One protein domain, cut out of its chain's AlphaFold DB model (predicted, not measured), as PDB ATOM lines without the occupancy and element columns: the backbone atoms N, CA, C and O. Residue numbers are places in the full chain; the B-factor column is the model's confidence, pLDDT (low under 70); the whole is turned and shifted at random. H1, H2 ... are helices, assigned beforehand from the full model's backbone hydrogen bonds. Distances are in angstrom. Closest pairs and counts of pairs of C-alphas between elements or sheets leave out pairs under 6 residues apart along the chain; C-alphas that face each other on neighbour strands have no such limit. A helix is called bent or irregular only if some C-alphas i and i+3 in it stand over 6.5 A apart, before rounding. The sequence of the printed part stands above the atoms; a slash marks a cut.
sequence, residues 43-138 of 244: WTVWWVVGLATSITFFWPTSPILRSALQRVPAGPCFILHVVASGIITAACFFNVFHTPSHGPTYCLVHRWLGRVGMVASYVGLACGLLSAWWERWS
ATOM      1  N   TRP A  43      43.776 -21.168 -13.731       67.56
ATOM      2  CA  TRP A  43      42.375 -20.937 -14.091       67.56
ATOM      3  C   TRP A  43      42.219 -20.760 -15.601       67.56
ATOM      4  O   TRP A  43      42.101 -19.649 -16.109       67.56
ATOM      5  N   THR A  44      42.234 -21.863 -16.344       71.94
ATOM      6  CA  THR A  44      41.784 -21.846 -17.739       71.94
ATOM      7  C   THR A  44      40.348 -22.342 -17.809       71.94
ATOM      8  O   THR A  44      39.947 -23.204 -17.025       71.94
ATOM      9  N   VAL A  45      39.574 -21.832 -18.771       72.62
ATOM     10  CA  VAL A  45      38.188 -22.276 -18.998       72.62
ATOM     11  C   VAL A  45      38.099 -23.803 -19.151       72.62
ATOM     12  O   VAL A  45      37.174 -24.431 -18.646       72.62
ATOM     13  N   TRP A  46      39.126 -24.424 -19.741       67.00
ATOM     14  CA  TRP A  46      39.238 -25.873 -19.906       67.00
ATOM     15  C   TRP A  46      39.316 -26.631 -18.579       67.00
ATOM     16  O   TRP A  46      38.719 -27.699 -18.450       67.00
ATOM     17  N   TRP A  47      40.021 -26.089 -17.583       72.44
ATOM     18  CA  TRP A  47      40.100 -26.695 -16.253       72.44
ATOM     19  C   TRP A  47      38.779 -26.585 -15.502       72.44
ATOM     20  O   TRP A  47      38.375 -27.549 -14.861       72.44
ATOM     21  N   VAL A  48      38.077 -25.456 -15.630       75.75
ATOM     22  CA  VAL A  48      36.761 -25.251 -15.004       75.75
ATOM     23  C   VAL A  48      35.718 -26.198 -15.599       75.75
ATOM     24  O   VAL A  48      34.984 -26.851 -14.860       75.75
ATOM     25  N   VAL A  49      35.689 -26.342 -16.927       76.56
ATOM     26  CA  VAL A  49      34.795 -27.294 -17.604       76.56
ATOM     27  C   VAL A  49      35.142 -28.738 -17.222       76.56
ATOM     28  O   VAL A  49      34.252 -29.526 -16.895       76.56
ATOM     29  N   GLY A  50      36.431 -29.090 -17.189       73.50
ATOM     30  CA  GLY A  50      36.885 -30.406 -16.730       73.50
ATOM     31  C   GLY A  50      36.509 -30.698 -15.274       73.50
ATOM     32  O   GLY A  50      36.056 -31.790 -14.952       73.50
ATOM     33  N   LEU A  51      36.619 -29.701 -14.395       75.00
ATOM     34  CA  LEU A  51      36.200 -29.779 -12.997       75.00
ATOM     35  C   LEU A  51      34.692 -30.022 -12.870       75.00
ATOM     36  O   LEU A  51      34.280 -30.959 -12.187       75.00
ATOM     37  N   ALA A  52      33.873 -29.225 -13.556       80.06
ATOM     38  CA  ALA A  52      32.418 -29.354 -13.515       80.06
ATOM     39  C   ALA A  52      31.947 -30.724 -14.030       80.06
ATOM     40  O   ALA A  52      31.111 -31.386 -13.404       80.06
ATOM     41  N   THR A  53      32.517 -31.187 -15.146       74.81
ATOM     42  CA  THR A  53      32.215 -32.518 -15.690       74.81
ATOM     43  C   THR A  53      32.657 -33.631 -14.736       74.81
ATOM     44  O   THR A  53      31.860 -34.506 -14.413       74.81
ATOM     45  N   SER A  54      33.868 -33.585 -14.182       73.31
ATOM     46  CA  SER A  54      34.324 -34.591 -13.214       73.31
ATOM     47  C   SER A  54      33.468 -34.628 -11.943       73.31
ATOM     48  O   SER A  54      33.084 -35.712 -11.508       73.31
ATOM     49  N   ILE A  55      33.096 -33.474 -11.376       75.44
ATOM     50  CA  ILE A  55      32.204 -33.416 -10.206       75.44
ATOM     51  C   ILE A  55      30.858 -34.059 -10.542       75.44
ATOM     52  O   ILE A  55      30.429 -34.970  -9.844       75.44
ATOM     53  N   THR A  56      30.212 -33.663 -11.637       73.25
ATOM     54  CA  THR A  56      28.898 -34.221 -12.007       73.25
ATOM     55  C   THR A  56      28.894 -35.745 -12.189       73.25
ATOM     56  O   THR A  56      27.857 -36.376 -11.959       73.25
ATOM     57  N   PHE A  57      30.029 -36.368 -12.530       67.19
ATOM     58  CA  PHE A  57      30.132 -37.826 -12.664       67.19
ATOM     59  C   PHE A  57      30.550 -38.559 -11.395       67.19
ATOM     60  O   PHE A  57      29.981 -39.611 -11.099       67.19
ATOM     61  N   PHE A  58      31.544 -38.044 -10.675       67.88
ATOM     62  CA  PHE A  58      32.138 -38.740  -9.534       67.88
ATOM     63  C   PHE A  58      31.481 -38.393  -8.203       67.88
ATOM     64  O   PHE A  58      31.768 -39.038  -7.196       67.88
ATOM     65  N   TRP A  59      30.584 -37.406  -8.176       74.50
ATOM     66  CA  TRP A  59      29.892 -37.066  -6.946       74.50
ATOM     67  C   TRP A  59      28.998 -38.233  -6.481       74.50
ATOM     68  O   TRP A  59      28.200 -38.733  -7.279       74.50
ATOM     69  N   PRO A  60      29.063 -38.665  -5.206       68.69
ATOM     70  CA  PRO A  60      28.311 -39.826  -4.710       68.69
ATOM     71  C   PRO A  60      26.789 -39.720  -4.880       68.69
ATOM     72  O   PRO A  60      26.087 -40.730  -4.977       68.69
ATOM     73  N   THR A  61      26.254 -38.496  -4.922       73.31
ATOM     74  CA  THR A  61      24.823 -38.256  -5.162       73.31
ATOM     75  C   THR A  61      24.470 -38.110  -6.641       73.31
ATOM     76  O   THR A  61      23.300 -37.909  -6.959       73.31
ATOM     77  N   SER A  62      25.440 -38.259  -7.552       76.44
ATOM     78  CA  SER A  62      25.195 -38.200  -8.990       76.44
ATOM     79  C   SER A  62      24.156 -39.259  -9.382       76.44
ATOM     80  O   SER A  62      24.378 -40.457  -9.155       76.44
ATOM     81  N   PRO A  63      23.028 -38.863 -10.004       75.50
ATOM     82  CA  PRO A  63      22.007 -39.810 -10.450       75.50
ATOM     83  C   PRO A  63      22.570 -40.809 -11.472       75.50
ATOM     84  O   PRO A  63      22.091 -41.937 -11.575       75.50
ATOM     85  N   ILE A  64      23.638 -40.429 -12.179       70.94
ATOM     86  CA  ILE A  64      24.335 -41.274 -13.149       70.94
ATOM     87  C   ILE A  64      25.061 -42.417 -12.440       70.94
ATOM     88  O   ILE A  64      24.906 -43.575 -12.835       70.94
ATOM     89  N   LEU A  65      25.820 -42.110 -11.383       70.19
ATOM     90  CA  LEU A  65      26.529 -43.119 -10.598       70.19
ATOM     91  C   LEU A  65      25.536 -44.047  -9.888       70.19
ATOM     92  O   LEU A  65      25.679 -45.265  -9.965       70.19
ATOM     93  N   ARG A  66      24.474 -43.490  -9.292       78.94
ATOM     94  CA  ARG A  66      23.405 -44.280  -8.656       78.94
ATOM     95  C   ARG A  66      22.716 -45.223  -9.642       78.94
ATOM     96  O   ARG A  66      22.597 -46.410  -9.356       78.94
ATOM     97  N   SER A  67      22.338 -44.735 -10.827       74.81
ATOM     98  CA  SER A  67      21.739 -45.590 -11.861       74.81
ATOM     99  C   SER A  67      22.706 -46.680 -12.329       74.81
ATOM    100  O   SER A  67      22.290 -47.811 -12.574       74.81
ATOM    101  N   ALA A  68      24.002 -46.375 -12.443       70.62
ATOM    102  CA  ALA A  68      25.006 -47.365 -12.815       70.62
ATOM    103  C   ALA A  68      25.174 -48.453 -11.742       70.62
ATOM    104  O   ALA A  68      25.305 -49.620 -12.102       70.62
ATOM    105  N   LEU A  69      25.152 -48.091 -10.457       73.81
ATOM    106  CA  LEU A  69      25.249 -49.033  -9.335       73.81
ATOM    107  C   LEU A  69      24.000 -49.917  -9.187       73.81
ATOM    108  O   LEU A  69      24.115 -51.061  -8.771       73.81
ATOM    109  N   GLN A  70      22.820 -49.416  -9.560       81.25
ATOM    110  CA  GLN A  70      21.561 -50.167  -9.466       81.25
ATOM    111  C   GLN A  70      21.358 -51.188 -10.597       81.25
ATOM    112  O   GLN A  70      20.644 -52.165 -10.412       81.25
ATOM    113  N   ARG A  71      21.947 -50.966 -11.782       73.81
ATOM    114  CA  ARG A  71      21.714 -51.822 -12.965       73.81
ATOM    115  C   ARG A  71      22.450 -53.157 -12.923       73.81
ATOM    116  O   ARG A  71      21.950 -54.137 -13.457       73.81
ATOM    117  N   VAL A  72      23.668 -53.161 -12.390       76.12
ATOM    118  CA  VAL A  72      24.518 -54.353 -12.287       76.12
ATOM    119  C   VAL A  72      25.272 -54.232 -10.967       76.12
ATOM    120  O   VAL A  72      25.829 -53.151 -10.736       76.12
ATOM    121  N   PRO A  73      25.307 -55.287 -10.133       80.31
ATOM    122  CA  PRO A  73      26.089 -55.291  -8.904       80.31
ATOM    123  C   PRO A  73      27.516 -54.800  -9.157       80.31
ATOM    124  O   PRO A  73      28.154 -55.189 -10.137       80.31
ATOM    125  N   ALA A  74      28.002 -53.910  -8.295       82.38
ATOM    126  CA  ALA A  74      29.370 -53.426  -8.359       82.38
ATOM    127  C   ALA A  74      30.305 -54.517  -7.831       82.38
ATOM    128  O   ALA A  74      30.372 -54.739  -6.624       82.38
ATOM    129  N   GLY A  75      31.004 -55.211  -8.722       89.69
ATOM    130  CA  GLY A  75      32.056 -56.126  -8.319       89.69
ATOM    131  C   GLY A  75      33.355 -55.387  -7.975       89.69
ATOM    132  O   GLY A  75      33.457 -54.153  -8.068       89.69
ATOM    133  N   PRO A  76      34.367 -56.137  -7.519       93.62
ATOM    134  CA  PRO A  76      35.572 -55.566  -6.933       93.62
ATOM    135  C   PRO A  76      36.403 -54.759  -7.940       93.62
ATOM    136  O   PRO A  76      36.960 -53.725  -7.565       93.62
ATOM    137  N   CYS A  77      36.464 -55.166  -9.215       94.06
ATOM    138  CA  CYS A  77      37.233 -54.427 -10.217       94.06
ATOM    139  C   CYS A  77      36.558 -53.094 -10.536       94.06
ATOM    140  O   CYS A  77      37.239 -52.073 -10.646       94.06
ATOM    141  N   PHE A  78      35.225 -53.066 -10.630       90.06
ATOM    142  CA  PHE A  78      34.507 -51.808 -10.824       90.06
ATOM    143  C   PHE A  78      34.747 -50.834  -9.661       90.06
ATOM    144  O   PHE A  78      35.051 -49.663  -9.893       90.06
ATOM    145  N   ILE A  79      34.661 -51.311  -8.415       90.88
ATOM    146  CA  ILE A  79      34.882 -50.479  -7.223       90.88
ATOM    147  C   ILE A  79      36.308 -49.917  -7.211       90.88
ATOM    148  O   ILE A  79      36.485 -48.706  -7.071       90.88
ATOM    149  N   LEU A  80      37.321 -50.765  -7.416       94.31
ATOM    150  CA  LEU A  80      38.719 -50.327  -7.459       94.31
ATOM    151  C   LEU A  80      38.972 -49.314  -8.581       94.31
ATOM    152  O   LEU A  80      39.660 -48.319  -8.357       94.31
ATOM    153  N   HIS A  81      38.374 -49.512  -9.759       92.25
ATOM    154  CA  HIS A  81      38.453 -48.552 -10.861       92.25
ATOM    155  C   HIS A  81      37.854 -47.185 -10.487       92.25
ATOM    156  O   HIS A  81      38.465 -46.149 -10.764       92.25
ATOM    157  N   VAL A  82      36.688 -47.162  -9.831       87.31
ATOM    158  CA  VAL A  82      36.033 -45.919  -9.387       87.31
ATOM    159  C   VAL A  82      36.863 -45.210  -8.316       87.31
ATOM    160  O   VAL A  82      37.075 -44.002  -8.420       87.31
ATOM    161  N   VAL A  83      37.389 -45.942  -7.329       91.06
ATOM    162  CA  VAL A  83      38.261 -45.382  -6.281       91.06
ATOM    163  C   VAL A  83      39.530 -44.787  -6.892       91.06
ATOM    164  O   VAL A  83      39.863 -43.634  -6.617       91.06
ATOM    165  N   ALA A  84      40.206 -45.529  -7.772       92.69
ATOM    166  CA  ALA A  84      41.390 -45.051  -8.478       92.69
ATOM    167  C   ALA A  84      41.097 -43.782  -9.297       92.69
ATOM    168  O   ALA A  84      41.846 -42.808  -9.223       92.69
ATOM    169  N   SER A  85      39.968 -43.755 -10.009       87.38
ATOM    170  CA  SER A  85      39.518 -42.581 -10.767       87.38
ATOM    171  C   SER A  85      39.250 -41.373  -9.863       87.38
ATOM    172  O   SER A  85      39.607 -40.247 -10.216       87.38
ATOM    173  N   GLY A  86      38.679 -41.594  -8.675       86.38
ATOM    174  CA  GLY A  86      38.480 -40.557  -7.660       86.38
ATOM    175  C   GLY A  86      39.798 -39.978  -7.142       86.38
ATOM    176  O   GLY A  86      39.949 -38.758  -7.085       86.38
ATOM    177  N   ILE A  87      40.784 -40.832  -6.847       91.56
ATOM    178  CA  ILE A  87      42.131 -40.413  -6.421       91.56
ATOM    179  C   ILE A  87      42.807 -39.566  -7.505       91.56
ATOM    180  O   ILE A  87      43.327 -38.488  -7.212       91.56
ATOM    181  N   ILE A  88      42.778 -40.021  -8.764       89.50
ATOM    182  CA  ILE A  88      43.355 -39.285  -9.899       89.50
ATOM    183  C   ILE A  88      42.662 -37.931 -10.053       89.50
ATOM    184  O   ILE A  88      43.331 -36.909 -10.184       89.50
ATOM    185  N   THR A  89      41.331 -37.905  -9.975       84.19
ATOM    186  CA  THR A  89      40.539 -36.672 -10.073       84.19
ATOM    187  C   THR A  89      40.919 -35.679  -8.974       84.19
ATOM    188  O   THR A  89      41.171 -34.513  -9.271       84.19
ATOM    189  N   ALA A  90      41.046 -36.136  -7.725       85.38
ATOM    190  CA  ALA A  90      41.474 -35.297  -6.609       85.38
ATOM    191  C   ALA A  90      42.905 -34.761  -6.799       85.38
ATOM    192  O   ALA A  90      43.153 -33.575  -6.586       85.38
ATOM    193  N   ALA A  91      43.838 -35.602  -7.259       88.25
ATOM    194  CA  ALA A  91      45.205 -35.180  -7.566       88.25
ATOM    195  C   ALA A  91      45.240 -34.134  -8.692       88.25
ATOM    196  O   ALA A  91      45.970 -33.144  -8.611       88.25
ATOM    197  N   CYS A  92      44.424 -34.315  -9.731       82.00
ATOM    198  CA  CYS A  92      44.281 -33.335 -10.795       82.00
ATOM    199  C   CYS A  92      43.679 -32.023 -10.288       82.00
ATOM    200  O   CYS A  92      44.210 -30.970 -10.621       82.00
ATOM    201  N   PHE A  93      42.636 -32.064  -9.453       81.44
ATOM    202  CA  PHE A  93      42.052 -30.859  -8.853       81.44
ATOM    203  C   PHE A  93      43.063 -30.103  -8.010       81.44
ATOM    204  O   PHE A  93      43.218 -28.899  -8.189       81.44
ATOM    205  N   PHE A  94      43.820 -30.805  -7.167       85.12
ATOM    206  CA  PHE A  94      44.904 -30.178  -6.424       85.12
ATOM    207  C   PHE A  94      45.876 -29.455  -7.367       85.12
ATOM    208  O   PHE A  94      46.216 -28.304  -7.120       85.12
ATOM    209  N   ASN A  95      46.254 -30.080  -8.485       80.94
ATOM    210  CA  ASN A  95      47.173 -29.497  -9.468       80.94
ATOM    211  C   ASN A  95      46.585 -28.331 -10.296       80.94
ATOM    212  O   ASN A  95      47.343 -27.607 -10.945       80.94
ATOM    213  N   VAL A  96      45.261 -28.131 -10.296       75.19
ATOM    214  CA  VAL A  96      44.617 -26.937 -10.879       75.19
ATOM    215  C   VAL A  96      44.814 -25.731  -9.969       75.19
ATOM    216  O   VAL A  96      45.191 -24.648 -10.433       75.19
ATOM    217  N   PHE A  97      44.569 -25.929  -8.674       78.88
ATOM    218  CA  PHE A  97      44.658 -24.873  -7.670       78.88
ATOM    219  C   PHE A  97      46.102 -24.582  -7.273       78.88
ATOM    220  O   PHE A  97      46.459 -23.425  -7.061       78.88
ATOM    221  N   HIS A  98      46.945 -25.612  -7.240       82.44
ATOM    222  CA  HIS A  98      48.306 -25.538  -6.743       82.44
ATOM    223  C   HIS A  98      49.308 -26.014  -7.785       82.44
ATOM    224  O   HIS A  98      49.190 -27.087  -8.369       82.44
ATOM    225  N   THR A  99      50.342 -25.210  -7.994       79.38
ATOM    226  CA  THR A  99      51.409 -25.503  -8.953       79.38
ATOM    227  C   THR A  99      52.749 -25.574  -8.228       79.38
ATOM    228  O   THR A  99      52.930 -24.882  -7.226       79.38
ATOM    229  N   PRO A 100      53.736 -26.343  -8.724       80.06
ATOM    230  CA  PRO A 100      55.073 -26.370  -8.124       80.06
ATOM    231  C   PRO A 100      55.741 -24.988  -8.016       80.06
ATOM    232  O   PRO A 100      56.596 -24.791  -7.160       80.06
ATOM    233  N   SER A 101      55.331 -24.021  -8.846       77.75
ATOM    234  CA  SER A 101      55.776 -22.620  -8.785       77.75
ATOM    235  C   SER A 101      55.282 -21.839  -7.562       77.75
ATOM    236  O   SER A 101      55.755 -20.734  -7.330       77.75
ATOM    237  N   HIS A 102      54.353 -22.382  -6.771       80.50
ATOM    238  CA  HIS A 102      53.881 -21.761  -5.524       80.50
ATOM    239  C   HIS A 102      54.838 -21.965  -4.339       80.50
ATOM    240  O   HIS A 102      54.589 -21.432  -3.262       80.50
ATOM    241  N   GLY A 103      55.915 -22.739  -4.507       84.62
ATOM    242  CA  GLY A 103      56.992 -22.860  -3.523       84.62
ATOM    243  C   GLY A 103      57.449 -24.300  -3.245       84.62
ATOM    244  O   GLY A 103      56.885 -25.261  -3.783       84.62
ATOM    245  N   PRO A 104      58.466 -24.478  -2.378       87.44
ATOM    246  CA  PRO A 104      59.093 -25.779  -2.119       87.44
ATOM    247  C   PRO A 104      58.120 -26.840  -1.591       87.44
ATOM    248  O   PRO A 104      58.141 -27.984  -2.053       87.44
ATOM    249  N   THR A 105      57.219 -26.457  -0.683       88.62
ATOM    250  CA  THR A 105      56.199 -27.352  -0.113       88.62
ATOM    251  C   THR A 105      55.272 -27.902  -1.195       88.62
ATOM    252  O   THR A 105      55.057 -29.110  -1.276       88.62
ATOM    253  N   TYR A 106      54.782 -27.043  -2.092       85.94
ATOM    254  CA  TYR A 106      53.906 -27.459  -3.191       85.94
ATOM    255  C   TYR A 106      54.625 -28.342  -4.209       85.94
ATOM    256  O   TYR A 106      54.025 -29.268  -4.746       85.94
ATOM    257  N   CYS A 107      55.921 -28.121  -4.438       86.69
ATOM    258  CA  CYS A 107      56.737 -29.011  -5.262       86.69
ATOM    259  C   CYS A 107      56.833 -30.425  -4.658       86.69
ATOM    260  O   CYS A 107      56.719 -31.423  -5.379       86.69
ATOM    261  N   LEU A 108      56.988 -30.527  -3.334       90.12
ATOM    262  CA  LEU A 108      57.007 -31.808  -2.625       90.12
ATOM    263  C   LEU A 108      55.648 -32.511  -2.704       90.12
ATOM    264  O   LEU A 108      55.593 -33.686  -3.079       90.12
ATOM    265  N   VAL A 109      54.557 -31.787  -2.431       91.88
ATOM    266  CA  VAL A 109      53.193 -32.330  -2.519       91.88
ATOM    267  C   VAL A 109      52.875 -32.773  -3.946       91.88
ATOM    268  O   VAL A 109      52.414 -33.893  -4.144       91.88
ATOM    269  N   HIS A 110      53.206 -31.966  -4.957       90.75
ATOM    270  CA  HIS A 110      53.017 -32.316  -6.365       90.75
ATOM    271  C   HIS A 110      53.766 -33.600  -6.743       90.75
ATOM    272  O   HIS A 110      53.219 -34.466  -7.425       90.75
ATOM    273  N   ARG A 111      55.004 -33.774  -6.262       90.81
ATOM    274  CA  ARG A 111      55.778 -35.003  -6.487       90.81
ATOM    275  C   ARG A 111      55.122 -36.216  -5.830       90.81
ATOM    276  O   ARG A 111      55.111 -37.291  -6.429       90.81
ATOM    277  N   TRP A 112      54.611 -36.063  -4.611       94.31
ATOM    278  CA  TRP A 112      53.935 -37.144  -3.896       94.31
ATOM    279  C   TRP A 112      52.617 -37.529  -4.577       94.31
ATOM    280  O   TRP A 112      52.432 -38.695  -4.923       94.31
ATOM    281  N   LEU A 113      51.769 -36.544  -4.893       92.50
ATOM    282  CA  LEU A 113      50.531 -36.741  -5.651       92.50
ATOM    283  C   LEU A 113      50.791 -37.352  -7.025       92.50
ATOM    284  O   LEU A 113      50.045 -38.228  -7.444       92.50
ATOM    285  N   GLY A 114      51.871 -36.956  -7.702       89.94
ATOM    286  CA  GLY A 114      52.287 -37.574  -8.957       89.94
ATOM    287  C   GLY A 114      52.563 -39.071  -8.803       89.94
ATOM    288  O   GLY A 114      52.102 -39.863  -9.614       89.94
ATOM    289  N   ARG A 115      53.252 -39.496  -7.736       92.88
ATOM    290  CA  ARG A 115      53.528 -40.924  -7.477       92.88
ATOM    291  C   ARG A 115      52.258 -41.711  -7.157       92.88
ATOM    292  O   ARG A 115      52.061 -42.783  -7.721       92.88
ATOM    293  N   VAL A 116      51.406 -41.175  -6.285       94.62
ATOM    294  CA  VAL A 116      50.124 -41.803  -5.929       94.62
ATOM    295  C   VAL A 116      49.220 -41.894  -7.158       94.62
ATOM    296  O   VAL A 116      48.685 -42.961  -7.451       94.62
ATOM    297  N   GLY A 117      49.125 -40.806  -7.925       92.19
ATOM    298  CA  GLY A 117      48.371 -40.737  -9.172       92.19
ATOM    299  C   GLY A 117      48.850 -41.758 -10.201       92.19
ATOM    300  O   GLY A 117      48.023 -42.427 -10.798       92.19
ATOM    301  N   MET A 118      50.162 -41.961 -10.356       92.56
ATOM    302  CA  MET A 118      50.713 -42.990 -11.251       92.56
ATOM    303  C   MET A 118      50.258 -44.406 -10.875       92.56
ATOM    304  O   MET A 118      49.827 -45.164 -11.742       92.56
ATOM    305  N   VAL A 119      50.350 -44.768  -9.590       95.25
ATOM    306  CA  VAL A 119      49.912 -46.089  -9.110       95.25
ATOM    307  C   VAL A 119      48.405 -46.248  -9.318       95.25
ATOM    308  O   VAL A 119      47.969 -47.253  -9.880       95.25
ATOM    309  N   ALA A 120      47.624 -45.233  -8.941       94.69
ATOM    310  CA  ALA A 120      46.182 -45.214  -9.154       94.69
ATOM    311  C   ALA A 120      45.820 -45.339 -10.642       94.69
ATOM    312  O   ALA A 120      44.922 -46.102 -10.972       94.69
ATOM    313  N   SER A 121      46.539 -44.675 -11.553       92.56
ATOM    314  CA  SER A 121      46.307 -44.776 -12.999       92.56
ATOM    315  C   SER A 121      46.484 -46.199 -13.518       92.56
ATOM    316  O   SER A 121      45.639 -46.675 -14.271       92.56
ATOM    317  N   TYR A 122      47.539 -46.909 -13.109       95.06
ATOM    318  CA  TYR A 122      47.766 -48.281 -13.573       95.06
ATOM    319  C   TYR A 122      46.766 -49.278 -12.989       95.06
ATOM    320  O   TYR A 122      46.210 -50.087 -13.732       95.06
ATOM    321  N   VAL A 123      46.486 -49.186 -11.685       95.62
ATOM    322  CA  VAL A 123      45.466 -50.027 -11.035       95.62
ATOM    323  C   VAL A 123      44.090 -49.742 -11.635       95.62
ATOM    324  O   VAL A 123      43.385 -50.659 -12.048       95.62
ATOM    325  N   GLY A 124      43.735 -48.463 -11.756       94.00
ATOM    326  CA  GLY A 124      42.478 -48.011 -12.334       94.00
ATOM    327  C   GLY A 124      42.304 -48.469 -13.777       94.00
ATOM    328  O   GLY A 124      41.218 -48.912 -14.134       94.00
ATOM    329  N   LEU A 125      43.357 -48.433 -14.594       93.94
ATOM    330  CA  LEU A 125      43.311 -48.925 -15.969       93.94
ATOM    331  C   LEU A 125      43.071 -50.434 -16.035       93.94
ATOM    332  O   LEU A 125      42.158 -50.868 -16.736       93.94
ATOM    333  N   ALA A 126      43.850 -51.227 -15.295       95.56
ATOM    334  CA  ALA A 126      43.709 -52.682 -15.290       95.56
ATOM    335  C   ALA A 126      42.309 -53.097 -14.809       95.56
ATOM    336  O   ALA A 126      41.597 -53.828 -15.499       95.56
ATOM    337  N   CYS A 127      41.869 -52.549 -13.674       95.81
ATOM    338  CA  CYS A 127      40.540 -52.797 -13.126       95.81
ATOM    339  C   CYS A 127      39.420 -52.264 -14.032       95.81
ATOM    340  O   CYS A 127      38.366 -52.887 -14.119       95.81
ATOM    341  N   GLY A 128      39.634 -51.151 -14.737       92.69
ATOM    342  CA  GLY A 128      38.669 -50.585 -15.681       92.69
ATOM    343  C   GLY A 128      38.463 -51.470 -16.907       92.69
ATOM    344  O   GLY A 128      37.323 -51.718 -17.300       92.69
ATOM    345  N   LEU A 129      39.548 -52.006 -17.474       94.25
ATOM    346  CA  LEU A 129      39.483 -52.953 -18.589       94.25
ATOM    347  C   LEU A 129      38.822 -54.270 -18.167       94.25
ATOM    348  O   LEU A 129      37.922 -54.737 -18.862       94.25
ATOM    349  N   LEU A 130      39.197 -54.826 -17.011       94.88
ATOM    350  CA  LEU A 130      38.550 -56.023 -16.460       94.88
ATOM    351  C   LEU A 130      37.068 -55.776 -16.164       94.88
ATOM    352  O   LEU A 130      36.218 -56.599 -16.493       94.88
ATOM    353  N   SER A 131      36.726 -54.620 -15.595       91.75
ATOM    354  CA  SER A 131      35.333 -54.275 -15.328       91.75
ATOM    355  C   SER A 131      34.523 -54.176 -16.620       91.75
ATOM    356  O   SER A 131      33.429 -54.729 -16.694       91.75
ATOM    357  N   ALA A 132      35.066 -53.533 -17.657       90.19
ATOM    358  CA  ALA A 132      34.390 -53.393 -18.940       90.19
ATOM    359  C   ALA A 132      34.208 -54.746 -19.643       90.19
ATOM    360  O   ALA A 132      33.100 -55.069 -20.062       90.19
ATOM    361  N   TRP A 133      35.278 -55.530 -19.780       94.25
ATOM    362  CA  TRP A 133      35.301 -56.713 -20.646       94.25
ATOM    363  C   TRP A 133      34.954 -58.029 -19.954       94.25
ATOM    364  O   TRP A 133      34.687 -59.003 -20.650       94.25
ATOM    365  N   TRP A 134      34.922 -58.058 -18.620       92.38
ATOM    366  CA  TRP A 134      34.629 -59.263 -17.844       92.38
ATOM    367  C   TRP A 134      33.455 -59.056 -16.886       92.38
ATOM    368  O   TRP A 134      32.388 -59.626 -17.077       92.38
ATOM    369  N   GLU A 135      33.626 -58.208 -15.868       91.19
ATOM    370  CA  GLU A 135      32.685 -58.118 -14.739       91.19
ATOM    371  C   GLU A 135      31.322 -57.529 -15.138       91.19
ATOM    372  O   GLU A 135      30.279 -57.949 -14.643       91.19
ATOM    373  N   ARG A 136      31.327 -56.535 -16.031       87.50
ATOM    374  CA  ARG A 136      30.141 -55.762 -16.423       87.50
ATOM    375  C   ARG A 136      29.931 -55.746 -17.935       87.50
ATOM    376  O   ARG A 136      29.353 -54.798 -18.475       87.50
ATOM    377  N   TRP A 137      30.401 -56.789 -18.615       88.69
ATOM    378  CA  TRP A 137      30.258 -56.921 -20.058       88.69
ATOM    379  C   TRP A 137      28.779 -56.953 -20.470       88.69
ATOM    380  O   TRP A 137      27.959 -57.656 -19.880       88.69
ATOM    381  N   SER A 138      28.426 -56.191 -21.510       85.69
ATOM    382  CA  SER A 138      27.098 -56.249 -22.123       85.69
ATOM    383  C   SER A 138      27.164 -55.905 -23.614       85.69
ATOM    384  O   SER A 138      27.743 -54.875 -23.979       85.69
TER     385      SER A 138
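This is residues 43 to 138 of the 244 residues of the protein "Hypothetical protein" of Pyrodinium bahamense (UniProt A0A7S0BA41). A long helical hairpin of H3 and H4 makes the main body, its two helices side by side and running opposite ways. On the side of H3 away from H4, H1 and then H2 follow one another in an angled row, loosely set: H1 meets H3 through few contacts, and H2 stays apart from both H3 and H4. The printed part has 96 residues with four named helices in the order H1, H2, H3, H4 and no named strand, and its class is all helix. It is only just loose, close to compact, with a radius of gyration of the C-alphas of 15.4 A, and elongated, spanning 47 by 26 by 18 A.

H4, residues 104 to 135, and H3, residues 76 to 97, form a helical hairpin and touch, the closest C-alphas being those of His 81 and Gly 124, 4.3 A apart. Their lines stand at a shallow tilt of 29 degrees, opposite ways. H1, residues 45 to 58, touches residues 86 to 96 of H3, closest at the C-alphas of Phe 58 and Gly 86, 6.9 A apart. These two helices also run opposite ways, at a shallow tilt of 29 degrees. H2, residues 63 to 71, and H1 only just touch, with 3 pairs of C-alphas within 8 A, and only at the corner by their link, through residues 57 to 58 of H1; the closest C-alphas are those of Phe 57 and Leu 65, 6.7 A apart. They run the same way at a steep tilt of 36 degrees, only just past shallow. H1 and H4 are apart. In H1, H2 and H3 every O i to N i+4 pair is within hydrogen-bond range; in H4, 27 of 28 are.

H4 is 43.6 A long, from C-alpha 104 at (59.093, -25.779, -2.119) to C-alpha 135 at (32.685, -58.118, -14.739). It is irregular, but only just: C-alphas 132 and 135 are 6.55 A apart. H3 measures 32.0 A, H1 19.9 A from C-alpha 45 at (38.188, -22.276, -18.998), and H2 12.3 A.

The two C-alphas farthest apart are those of Gly 103 and Ser 138, at 48.5 A. The printed part has no cut; the links H1 to H2 and H2 to H3 are tight, and H3 to H4 is short. The mean pLDDT of the printed part is 84.2, with residues 43, 46, 57 to 58 and 60 under 70.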